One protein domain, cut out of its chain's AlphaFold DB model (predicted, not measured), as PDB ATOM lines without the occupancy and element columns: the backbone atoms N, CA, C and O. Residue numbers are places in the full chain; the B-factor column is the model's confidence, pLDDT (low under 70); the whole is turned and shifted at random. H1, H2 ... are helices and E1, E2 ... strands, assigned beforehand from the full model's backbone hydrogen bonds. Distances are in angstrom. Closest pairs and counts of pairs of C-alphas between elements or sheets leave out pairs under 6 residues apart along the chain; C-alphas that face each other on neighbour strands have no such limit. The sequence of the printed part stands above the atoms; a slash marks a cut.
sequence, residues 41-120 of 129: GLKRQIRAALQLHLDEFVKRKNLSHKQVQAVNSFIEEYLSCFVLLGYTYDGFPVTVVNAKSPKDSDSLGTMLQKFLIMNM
ATOM      1  N   GLY A  41     -33.985 -19.505  -0.538       81.00
ATOM      2  CA  GLY A  41     -33.302 -18.672  -1.529       81.00
ATOM      3  C   GLY A  41     -31.866 -18.332  -1.120       81.00
ATOM      4  O   GLY A  41     -30.930 -18.559  -1.894       81.00
ATOM      5  N   LEU A  42     -31.672 -17.888   0.122       83.44
ATOM      6  CA  LEU A  42     -30.363 -17.542   0.680       83.44
ATOM      7  C   LEU A  42     -29.451 -18.772   0.796       83.44
ATOM      8  O   LEU A  42     -28.288 -18.732   0.395       83.44
ATOM      9  N   LYS A  43     -29.986 -19.915   1.241       85.94
ATOM     10  CA  LYS A  43     -29.231 -21.182   1.309       85.94
ATOM     11  C   LYS A  43     -28.737 -21.627  -0.069       85.94
ATOM     12  O   LYS A  43     -27.625 -22.146  -0.195       85.94
ATOM     13  N   ARG A  44     -29.545 -21.422  -1.114       88.00
ATOM     14  CA  ARG A  44     -29.159 -21.719  -2.500       88.00
ATOM     15  C   ARG A  44     -28.073 -20.767  -2.996       88.00
ATOM     16  O   ARG A  44     -27.133 -21.234  -3.633       88.00
ATOM     17  N   GLN A  45     -28.170 -19.478  -2.678       88.31
ATOM     18  CA  GLN A  45     -27.155 -18.483  -3.036       88.31
ATOM     19  C   GLN A  45     -25.815 -18.756  -2.346       88.31
ATOM     20  O   GLN A  45     -24.786 -18.772  -3.017       88.31
ATOM     21  N   ILE A  46     -25.822 -19.070  -1.046       89.38
ATOM     22  CA  ILE A  46     -24.608 -19.426  -0.295       89.38
ATOM     23  C   ILE A  46     -23.953 -20.672  -0.899       89.38
ATOM     24  O   ILE A  46     -22.751 -20.679  -1.156       89.38
ATOM     25  N   ARG A  47     -24.739 -21.718  -1.192       90.38
ATOM     26  CA  ARG A  47     -24.217 -22.931  -1.843       90.38
ATOM     27  C   ARG A  47     -23.626 -22.639  -3.220       90.38
ATOM     28  O   ARG A  47     -22.550 -23.140  -3.520       90.38
ATOM     29  N   ALA A  48     -24.298 -21.823  -4.030       91.19
ATOM     30  CA  ALA A  48     -23.804 -21.447  -5.350       91.19
ATOM     31  C   ALA A  48     -22.490 -20.652  -5.267       91.19
ATOM     32  O   ALA A  48     -21.557 -20.950  -6.007       91.19
ATOM     33  N   ALA A  49     -22.389 -19.696  -4.337       91.06
ATOM     34  CA  ALA A  49     -21.177 -18.908  -4.126       91.06
ATOM     35  C   ALA A  49     -19.998 -19.778  -3.658       91.06
ATOM     36  O   ALA A  49     -18.895 -19.665  -4.193       91.06
ATOM     37  N   LEU A  50     -20.238 -20.694  -2.714       91.88
ATOM     38  CA  LEU A  50     -19.221 -21.640  -2.251       91.88
ATOM     39  C   LEU A  50     -18.763 -22.570  -3.372       91.88
ATOM     40  O   LEU A  50     -17.568 -22.797  -3.535       91.88
ATOM     41  N   GLN A  51     -19.700 -23.093  -4.161       92.44
ATOM     42  CA  GLN A  51     -19.372 -24.011  -5.244       92.44
ATOM     43  C   GLN A  51     -18.579 -23.321  -6.357       92.44
ATOM     44  O   GLN A  51     -17.587 -23.874  -6.820       92.44
ATOM     45  N   LEU A  52     -18.931 -22.079  -6.701       93.69
ATOM     46  CA  LEU A  52     -18.164 -21.270  -7.648       93.69
ATOM     47  C   LEU A  52     -16.739 -21.023  -7.136       93.69
ATOM     48  O   LEU A  52     -15.782 -21.207  -7.887       93.69
ATOM     49  N   HIS A  53     -16.586 -20.679  -5.855       91.81
ATOM     50  CA  HIS A  53     -15.268 -20.474  -5.257       91.81
ATOM     51  C   HIS A  53     -14.419 -21.754  -5.258       91.81
ATOM     52  O   HIS A  53     -13.231 -21.709  -5.576       91.81
ATOM     53  N   LEU A  54     -15.026 -22.905  -4.954       89.44
ATOM     54  CA  LEU A  54     -14.347 -24.201  -5.011       89.44
ATOM     55  C   LEU A  54     -13.923 -24.554  -6.439       89.44
ATOM     56  O   LEU A  54     -12.778 -24.956  -6.650       89.44
ATOM     57  N   ASP A  55     -14.798 -24.359  -7.424       91.06
ATOM     58  CA  ASP A  55     -14.484 -24.611  -8.832       91.06
ATOM     59  C   ASP A  55     -13.349 -23.707  -9.323       91.06
ATOM     60  O   ASP A  55     -12.449 -24.146 -10.047       91.06
ATOM     61  N   GLU A  56     -13.358 -22.438  -8.919       86.81
ATOM     62  CA  GLU A  56     -12.298 -21.493  -9.247       86.81
ATOM     63  C   GLU A  56     -10.972 -21.876  -8.578       86.81
ATOM     64  O   GLU A  56      -9.927 -21.880  -9.233       86.81
ATOM     65  N   PHE A  57     -11.008 -22.283  -7.310       83.50
ATOM     66  CA  PHE A  57      -9.836 -22.767  -6.585       83.50
ATOM     67  C   PHE A  57      -9.224 -24.008  -7.248       83.50
ATOM     68  O   PHE A  57      -8.008 -24.073  -7.455       83.50
ATOM     69  N   VAL A  58     -10.059 -24.969  -7.652       81.19
ATOM     70  CA  VAL A  58      -9.622 -26.170  -8.380       81.19
ATOM     71  C   VAL A  58      -9.005 -25.793  -9.727       81.19
ATOM     72  O   VAL A  58      -7.944 -26.311 -10.078       81.19
ATOM     73  N   LYS A  59      -9.605 -24.858 -10.473       81.25
ATOM     74  CA  LYS A  59      -9.039 -24.372 -11.744       81.25
ATOM     75  C   LYS A  59      -7.671 -23.724 -11.550       81.25
ATOM     76  O   LYS A  59      -6.749 -24.064 -12.294       81.25
ATOM     77  N   ARG A  60      -7.514 -22.853 -10.547       78.12
ATOM     78  CA  ARG A  60      -6.227 -22.207 -10.224       78.12
ATOM     79  C   ARG A  60      -5.161 -23.244  -9.867       78.12
ATOM     80  O   ARG A  60      -4.069 -23.212 -10.433       78.12
ATOM     81  N   LYS A  61      -5.498 -24.229  -9.026       78.62
ATOM     82  CA  LYS A  61      -4.583 -25.332  -8.691       78.62
ATOM     83  C   LYS A  61      -4.210 -26.191  -9.896       78.62
ATOM     84  O   LYS A  61      -3.037 -26.499 -10.074       78.62
ATOM     85  N   ASN A  62      -5.172 -26.550 -10.741       76.31
ATOM     86  CA  ASN A  62      -4.905 -27.355 -11.933       76.31
ATOM     87  C   ASN A  62      -4.018 -26.614 -12.940       76.31
ATOM     88  O   ASN A  62      -3.156 -27.224 -13.568       76.31
ATOM     89  N   LEU A  63      -4.218 -25.304 -13.098       73.19
ATOM     90  CA  LEU A  63      -3.397 -24.476 -13.979       73.19
ATOM     91  C   LEU A  63      -1.964 -24.368 -13.443       73.19
ATOM     92  O   LEU A  63      -1.021 -24.601 -14.198       73.19
ATOM     93  N   SER A  64      -1.812 -24.144 -12.135       79.31
ATOM     94  CA  SER A  64      -0.514 -24.180 -11.453       79.31
ATOM     95  C   SER A  64       0.180 -25.536 -11.621       79.31
ATOM     96  O   SER A  64       1.349 -25.584 -11.996       79.31
ATOM     97  N   HIS A  65      -0.542 -26.649 -11.463       82.00
ATOM     98  CA  HIS A  65       0.026 -27.985 -11.651       82.00
ATOM     99  C   HIS A  65       0.531 -28.211 -13.084       82.00
ATOM    100  O   HIS A  65       1.612 -28.759 -13.279       82.00
ATOM    101  N   LYS A  66      -0.217 -27.762 -14.102       85.69
ATOM    102  CA  LYS A  66       0.218 -27.856 -15.508       85.69
ATOM    103  C   LYS A  66       1.487 -27.048 -15.774       85.69
ATOM    104  O   LYS A  66       2.364 -27.517 -16.490       85.69
ATOM    105  N   GLN A  67       1.594 -25.853 -15.193       85.31
ATOM    106  CA  GLN A  67       2.796 -25.023 -15.305       85.31
ATOM    107  C   GLN A  67       3.999 -25.698 -14.641       85.31
ATOM    108  O   GLN A  67       5.058 -25.800 -15.257       85.31
ATOM    109  N   VAL A  68       3.822 -26.229 -13.427       86.56
ATOM    110  CA  VAL A  68       4.866 -26.985 -12.715       86.56
ATOM    111  C   VAL A  68       5.297 -28.213 -13.518       86.56
ATOM    112  O   VAL A  68       6.486 -28.498 -13.610       86.56
ATOM    113  N   GLN A  69       4.356 -28.904 -14.161       88.81
ATOM    114  CA  GLN A  69       4.659 -30.050 -15.014       88.81
ATOM    115  C   GLN A  69       5.475 -29.654 -16.253       88.81
ATOM    116  O   GLN A  69       6.429 -30.348 -16.584       88.81
ATOM    117  N   ALA A  70       5.142 -28.538 -16.910       88.88
ATOM    118  CA  ALA A  70       5.912 -28.041 -18.050       88.88
ATOM    119  C   ALA A  70       7.359 -27.700 -17.656       88.88
ATOM    120  O   ALA A  70       8.297 -28.077 -18.356       88.88
ATOM    121  N   VAL A  71       7.542 -27.057 -16.498       88.12
ATOM    122  CA  VAL A  71       8.872 -26.782 -15.934       88.12
ATOM    123  C   VAL A  71       9.608 -28.082 -15.612       88.12
ATOM    124  O   VAL A  71      10.774 -28.224 -15.963       88.12
ATOM    125  N   ASN A  72       8.930 -29.055 -15.000       88.75
ATOM    126  CA  ASN A  72       9.525 -30.352 -14.694       88.75
ATOM    127  C   ASN A  72      10.024 -31.064 -15.959       88.75
ATOM    128  O   ASN A  72      11.155 -31.539 -15.972       88.75
ATOM    129  N   SER A  73       9.223 -31.088 -17.028       89.50
ATOM    130  CA  SER A  73       9.618 -31.695 -18.306       89.50
ATOM    131  C   SER A  73      10.833 -31.012 -18.932       89.50
ATOM    132  O   SER A  73      11.697 -31.697 -19.464       89.50
ATOM    133  N   PHE A  74      10.925 -29.683 -18.836       91.31
ATOM    134  CA  PHE A  74      12.082 -28.939 -19.334       91.31
ATOM    135  C   PHE A  74      13.356 -29.239 -18.532       91.31
ATOM    136  O   PHE A  74      14.422 -29.442 -19.103       91.31
ATOM    137  N   ILE A  75      13.261 -29.299 -17.201       89.50
ATOM    138  CA  ILE A  75      14.421 -29.591 -16.346       89.50
ATOM    139  C   ILE A  75      14.883 -31.042 -16.530       89.50
ATOM    140  O   ILE A  75      16.084 -31.309 -16.555       89.50
ATOM    141  N   GLU A  76      13.943 -31.973 -16.693       88.75
ATOM    142  CA  GLU A  76      14.235 -33.396 -16.879       88.75
ATOM    143  C   GLU A  76      15.036 -33.698 -18.157       88.75
ATOM    144  O   GLU A  76      15.737 -34.708 -18.211       88.75
ATOM    145  N   GLU A  77      14.993 -32.816 -19.158       90.19
ATOM    146  CA  GLU A  77      15.819 -32.933 -20.365       90.19
ATOM    147  C   GLU A  77      17.321 -32.805 -20.056       90.19
ATOM    148  O   GLU A  77      18.145 -33.494 -20.657       90.19
ATOM    149  N   TYR A  78      17.680 -31.963 -19.084       89.31
ATOM    150  CA  TYR A  78      19.074 -31.649 -18.756       89.31
ATOM    151  C   TYR A  78      19.571 -32.333 -17.483       89.31
ATOM    152  O   TYR A  78      20.776 -32.536 -17.325       89.31
ATOM    153  N   LEU A  79      18.669 -32.680 -16.561       87.44
ATOM    154  CA  LEU A  79      19.008 -33.236 -15.253       87.44
ATOM    155  C   LEU A  79      18.269 -34.553 -15.010       87.44
ATOM    156  O   LEU A  79      17.042 -34.619 -15.019       87.44
ATOM    157  N   SER A  80      19.031 -35.606 -14.716       83.56
ATOM    158  CA  SER A  80      18.491 -36.935 -14.405       83.56
ATOM    159  C   SER A  80      17.945 -37.057 -12.980       83.56
ATOM    160  O   SER A  80      17.049 -37.867 -12.745       83.56
ATOM    161  N   CYS A  81      18.471 -36.270 -12.037       88.75
ATOM    162  CA  CYS A  81      18.025 -36.238 -10.650       88.75
ATOM    163  C   CYS A  81      18.138 -34.821 -10.080       88.75
ATOM    164  O   CYS A  81      19.206 -34.208 -10.142       88.75
ATOM    165  N   PHE A  82      17.037 -34.295  -9.540       90.62
ATOM    166  CA  PHE A  82      16.979 -32.937  -9.000       90.62
ATOM    167  C   PHE A  82      15.836 -32.758  -7.992       90.62
ATOM    168  O   PHE A  82      14.847 -33.494  -8.003       90.62
ATOM    169  N   VAL A  83      15.966 -31.733  -7.146       90.12
ATOM    170  CA  VAL A  83      14.869 -31.188  -6.335       90.12
ATOM    171  C   VAL A  83      14.630 -29.748  -6.758       90.12
ATOM    172  O   VAL A  83      15.564 -28.949  -6.784       90.12
ATOM    173  N   LEU A  84      13.377 -29.408  -7.037       89.75
ATOM    174  CA  LEU A  84      12.919 -28.036  -7.187       89.75
ATOM    175  C   LEU A  84      12.102 -27.661  -5.950       89.75
ATOM    176  O   LEU A  84      11.082 -28.290  -5.660       89.75
ATOM    177  N   LEU A  85      12.551 -26.631  -5.239       89.69
ATOM    178  CA  LEU A  85      11.841 -26.024  -4.118       89.69
ATOM    179  C   LEU A  85      11.543 -24.574  -4.481       89.69
ATOM    180  O   LEU A  85      12.430 -23.856  -4.944       89.69
ATOM    181  N   GLY A  86      10.313 -24.130  -4.268       88.75
ATOM    182  CA  GLY A  86       9.943 -22.749  -4.537       88.75
ATOM    183  C   GLY A  86       8.529 -22.426  -4.097       88.75
ATOM    184  O   GLY A  86       7.884 -23.201  -3.394       88.75
ATOM    185  N   TYR A  87       8.051 -21.270  -4.540       88.19
ATOM    186  CA  TYR A  87       6.690 -20.807  -4.307       88.19
ATOM    187  C   TYR A  87       6.090 -20.320  -5.624       88.19
ATOM    188  O   TYR A  87       6.800 -19.786  -6.479       88.19
ATOM    189  N   THR A  88       4.786 -20.498  -5.798       84.44
ATOM    190  CA  THR A  88       4.051 -19.814  -6.863       84.44
ATOM    191  C   THR A  88       3.918 -18.324  -6.540       84.44
ATOM    192  O   THR A  88       4.120 -17.905  -5.401       84.44
ATOM    193  N   TYR A  89       3.515 -17.515  -7.523       81.69
ATOM    194  CA  TYR A  89       3.198 -16.096  -7.307       81.69
ATOM    195  C   TYR A  89       2.108 -15.870  -6.246       81.69
ATOM    196  O   TYR A  89       2.101 -14.839  -5.585       81.69
ATOM    197  N   ASP A  90       1.236 -16.856  -6.040       83.88
ATOM    198  CA  ASP A  90       0.200 -16.842  -5.002       83.88
ATOM    199  C   ASP A  90       0.729 -17.263  -3.615       83.88
ATOM    200  O   ASP A  90      -0.041 -17.379  -2.662       83.88
ATOM    201  N   GLY A  91       2.029 -17.550  -3.492       83.44
ATOM    202  CA  GLY A  91       2.667 -17.988  -2.250       83.44
ATOM    203  C   GLY A  91       2.463 -19.467  -1.914       83.44
ATOM    204  O   GLY A  91       2.804 -19.889  -0.808       83.44
ATOM    205  N   PHE A  92       1.932 -20.288  -2.830       82.31
ATOM    206  CA  PHE A  92       1.811 -21.727  -2.579       82.31
ATOM    207  C   PHE A  92       3.169 -22.415  -2.737       82.31
ATOM    208  O   PHE A  92       3.818 -22.212  -3.764       82.31
ATOM    209  N   PRO A  93       3.598 -23.251  -1.776       87.19
ATOM    210  CA  PRO A  93       4.850 -23.980  -1.900       87.19
ATOM    211  C   PRO A  93       4.767 -24.984  -3.053       87.19
ATOM    212  O   PRO A  93       3.782 -25.709  -3.205       87.19
ATOM    213  N   VAL A  94       5.830 -25.031  -3.847       87.19
ATOM    214  CA  VAL A  94       6.033 -25.980  -4.937       87.19
ATOM    215  C   VAL A  94       7.244 -26.826  -4.590       87.19
ATOM    216  O   VAL A  94       8.346 -26.311  -4.402       87.19
ATOM    217  N   THR A  95       7.025 -28.133  -4.521       89.38
ATOM    218  CA  THR A  95       8.075 -29.125  -4.327       89.38
ATOM    219  C   THR A  95       7.987 -30.158  -5.439       89.38
ATOM    220  O   THR A  95       6.968 -30.824  -5.613       89.38
ATOM    221  N   VAL A  96       9.058 -30.275  -6.220       88.88
ATOM    222  CA  VAL A  96       9.190 -31.304  -7.254       88.88
ATOM    223  C   VAL A  96      10.453 -32.089  -6.962       88.88
ATOM    224  O   VAL A  96      11.527 -31.513  -6.813       88.88
ATOM    225  N   VAL A  97      10.316 -33.405  -6.864       89.50
ATOM    226  CA  VAL A  97      11.437 -34.320  -6.657       89.50
ATOM    227  C   VAL A  97      11.469 -35.264  -7.842       89.50
ATOM    228  O   VAL A  97      10.498 -35.982  -8.079       89.50
ATOM    229  N   ASN A  98      12.578 -35.258  -8.576       89.62
ATOM    230  CA  ASN A  98      12.821 -36.210  -9.647       89.62
ATOM    231  C   ASN A  98      13.981 -37.132  -9.252       89.62
ATOM    232  O   ASN A  98      15.127 -36.694  -9.134       89.62
ATOM    233  N   ALA A  99      13.665 -38.407  -9.018       89.88
ATOM    234  CA  ALA A  99      14.622 -39.464  -8.710       89.88
ATOM    235  C   ALA A  99      14.162 -40.766  -9.381       89.88
ATOM    236  O   ALA A  99      13.162 -41.364  -8.985       89.88
ATOM    237  N   LYS A 100      14.883 -41.194 -10.424       88.88
ATOM    238  CA  LYS A 100      14.516 -42.365 -11.241       88.88
ATOM    239  C   LYS A 100      14.902 -43.686 -10.578       88.88
ATOM    240  O   LYS A 100      14.258 -44.702 -10.829       88.88
ATOM    241  N   SER A 101      15.927 -43.679  -9.726       92.06
ATOM    242  CA  SER A 101      16.358 -44.848  -8.962       92.06
ATOM    243  C   SER A 101      16.401 -44.573  -7.450       92.06
ATOM    244  O   SER A 101      16.581 -43.426  -7.035       92.06
ATOM    245  N   PRO A 102      16.300 -45.613  -6.596       92.19
ATOM    246  CA  PRO A 102      16.462 -45.458  -5.147       92.19
ATOM    247  C   PRO A 102      17.814 -44.845  -4.762       92.19
ATOM    248  O   PRO A 102      17.893 -44.023  -3.857       92.19
ATOM    249  N   LYS A 103      18.868 -45.181  -5.516       92.44
ATOM    250  CA  LYS A 103      20.208 -44.618  -5.331       92.44
ATOM    251  C   LYS A 103      20.222 -43.104  -5.545       92.44
ATOM    252  O   LYS A 103      20.895 -42.392  -4.804       92.44
ATOM    253  N   ASP A 104      19.483 -42.622  -6.542       91.38
ATOM    254  CA  ASP A 104      19.374 -41.190  -6.817       91.38
ATOM    255  C   ASP A 104      18.650 -40.482  -5.671       91.38
ATOM    256  O   ASP A 104      19.119 -39.450  -5.204       91.38
ATOM    257  N   SER A 105      17.572 -41.081  -5.152       90.56
ATOM    258  CA  SER A 105      16.850 -40.563  -3.983       90.56
ATOM    259  C   SER A 105      17.756 -40.438  -2.753       90.56
ATOM    260  O   SER A 105      17.783 -39.385  -2.112       90.56
ATOM    261  N   ASP A 106      18.540 -41.472  -2.442       92.62
ATOM    262  CA  ASP A 106      19.461 -41.464  -1.297       92.62
ATOM    263  C   ASP A 106      20.589 -40.440  -1.473       92.62
ATOM    264  O   ASP A 106      20.940 -39.707  -0.540       92.62
ATOM    265  N   SER A 107      21.146 -40.347  -2.685       91.31
ATOM    266  CA  SER A 107      22.188 -39.372  -3.017       91.31
ATOM    267  C   SER A 107      21.670 -37.940  -2.890       91.31
ATOM    268  O   SER A 107      22.345 -37.079  -2.321       91.31
ATOM    269  N   LEU A 108      20.459 -37.685  -3.386       91.31
ATOM    270  CA  LEU A 108      19.804 -36.383  -3.330       91.31
ATOM    271  C   LEU A 108      19.502 -35.986  -1.881       91.31
ATOM    272  O   LEU A 108      19.820 -34.871  -1.473       91.31
ATOM    273  N   GLY A 109      18.981 -36.924  -1.083       90.81
ATOM    274  CA  GLY A 109      18.745 -36.733   0.348       90.81
ATOM    275  C   GLY A 109      20.030 -36.417   1.117       90.81
ATOM    276  O   GLY A 109      20.075 -35.445   1.871       90.81
ATOM    277  N   THR A 110      21.103 -37.172   0.865       93.31
ATOM    278  CA  THR A 110      22.414 -36.948   1.501       93.31
ATOM    279  C   THR A 110      22.981 -35.575   1.141       93.31
ATOM    280  O   THR A 110      23.494 -34.858   2.005       93.31
ATOM    281  N   MET A 111      22.874 -35.178  -0.129       90.62
ATOM    282  CA  MET A 111      23.366 -33.881  -0.589       90.62
ATOM    283  C   MET A 111      22.567 -32.721   0.013       90.62
ATOM    284  O   MET A 111      23.159 -31.727   0.431       90.62
ATOM    285  N   LEU A 112      21.245 -32.867   0.122       90.75
ATOM    286  CA  LEU A 112      20.362 -31.864   0.716       90.75
ATOM    287  C   LEU A 112      20.618 -31.726   2.223       90.75
ATOM    288  O   LEU A 112      20.743 -30.614   2.728       90.75
ATOM    289  N   GLN A 113      20.802 -32.839   2.933       91.19
ATOM    290  CA  GLN A 113      21.180 -32.822   4.346       91.19
ATOM    291  C   GLN A 113      22.535 -32.139   4.562       91.19
ATOM    292  O   GLN A 113      22.666 -31.294   5.449       91.19
ATOM    293  N   LYS A 114      23.537 -32.463   3.736       91.94
ATOM    294  CA  LYS A 114      24.849 -31.808   3.788       91.94
ATOM    295  C   LYS A 114      24.725 -30.307   3.533       91.94
ATOM    296  O   LYS A 114      25.323 -29.521   4.260       91.94
ATOM    297  N   PHE A 115      23.928 -29.914   2.543       90.69
ATOM    298  CA  PHE A 115      23.657 -28.512   2.250       90.69
ATOM    299  C   PHE A 115      23.034 -27.793   3.451       90.69
ATOM    300  O   PHE A 115      23.514 -26.726   3.824       90.69
ATOM    301  N   LEU A 116      22.025 -28.380   4.100       90.50
ATOM    302  CA  LEU A 116      21.405 -27.784   5.286       90.50
ATOM    303  C   LEU A 116      22.411 -27.627   6.426       90.50
ATOM    304  O   LEU A 116      22.543 -26.539   6.964       90.50
ATOM    305  N   ILE A 117      23.182 -28.666   6.746       90.12
ATOM    306  CA  ILE A 117      24.180 -28.600   7.826       90.12
ATOM    307  C   ILE A 117      25.253 -27.539   7.543       90.12
ATOM    308  O   ILE A 117      25.690 -26.859   8.463       90.12
ATOM    309  N   MET A 118      25.678 -27.380   6.286       88.12
ATOM    310  CA  MET A 118      26.700 -26.391   5.917       88.12
ATOM    311  C   MET A 118      26.196 -24.944   5.962       88.12
ATOM    312  O   MET A 118      27.014 -24.040   6.096       88.12
ATOM    313  N   ASN A 119      24.888 -24.721   5.817       86.44
ATOM    314  CA  ASN A 119      24.296 -23.382   5.743       86.44
ATOM    315  C   ASN A 119      23.452 -23.019   6.974       86.44
ATOM    316  O   ASN A 119      22.974 -21.893   7.078       86.44
ATOM    317  N   MET A 120      23.239 -23.957   7.896       85.19
ATOM    318  CA  MET A 120      22.664 -23.672   9.202       85.19
ATOM    319  C   MET A 120      23.791 -23.222  10.125       85.19
ATOM    320  O   MET A 120      24.685 -24.007  10.440       85.19
TER     321      MET A 120
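This is residues 41 to 120 of the 129 residues of an uncharacterized protein of archaeon (UniProt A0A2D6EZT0). A long helix, H1, sticks out as an arm over residues 41 to 59; beside its later part the hairpin E1 and E2 folds back, and a shorter helix, H2, packs at the hairpin's open end. The 80 printed residues hold H1, E1, E2, H2 in that order, with an antiparallel two-stranded sheet, mostly helix. The whole is extended, radius of gyration of the C-alphas 18.9 A, spanning 59 by 32 by 23 A.

Find C-alpha 41 at (-33.302, -18.672, -1.529); from there H1, residues 41 to 78, runs 56.6 A. E1 is residues 81 to 87, E2 residues 93 to 99. H2, residues 102 to 119, runs 25.8 A to C-alpha 119 at (24.296, -23.382, 5.743).

Look at N 84 and O 96, 2.8 A apart, between antiparallel E1 and E2. The closest C-alphas of H1 and E2 are Asn 72 and Val 96, 7.5 A; of E1 and H2, Cys 81 and Asp 104, 6.4 A. H1 and H2 are apart. Every O i to N i+4 pair is within hydrogen-bond range in H2, 33 of 34 in H1.

The C-alphas of Gly 41 and Met 118, the farthest apart, are 61.0 A apart. The printed part has no cut, its three links are tight, and no printed residue is under 70 in pLDDT.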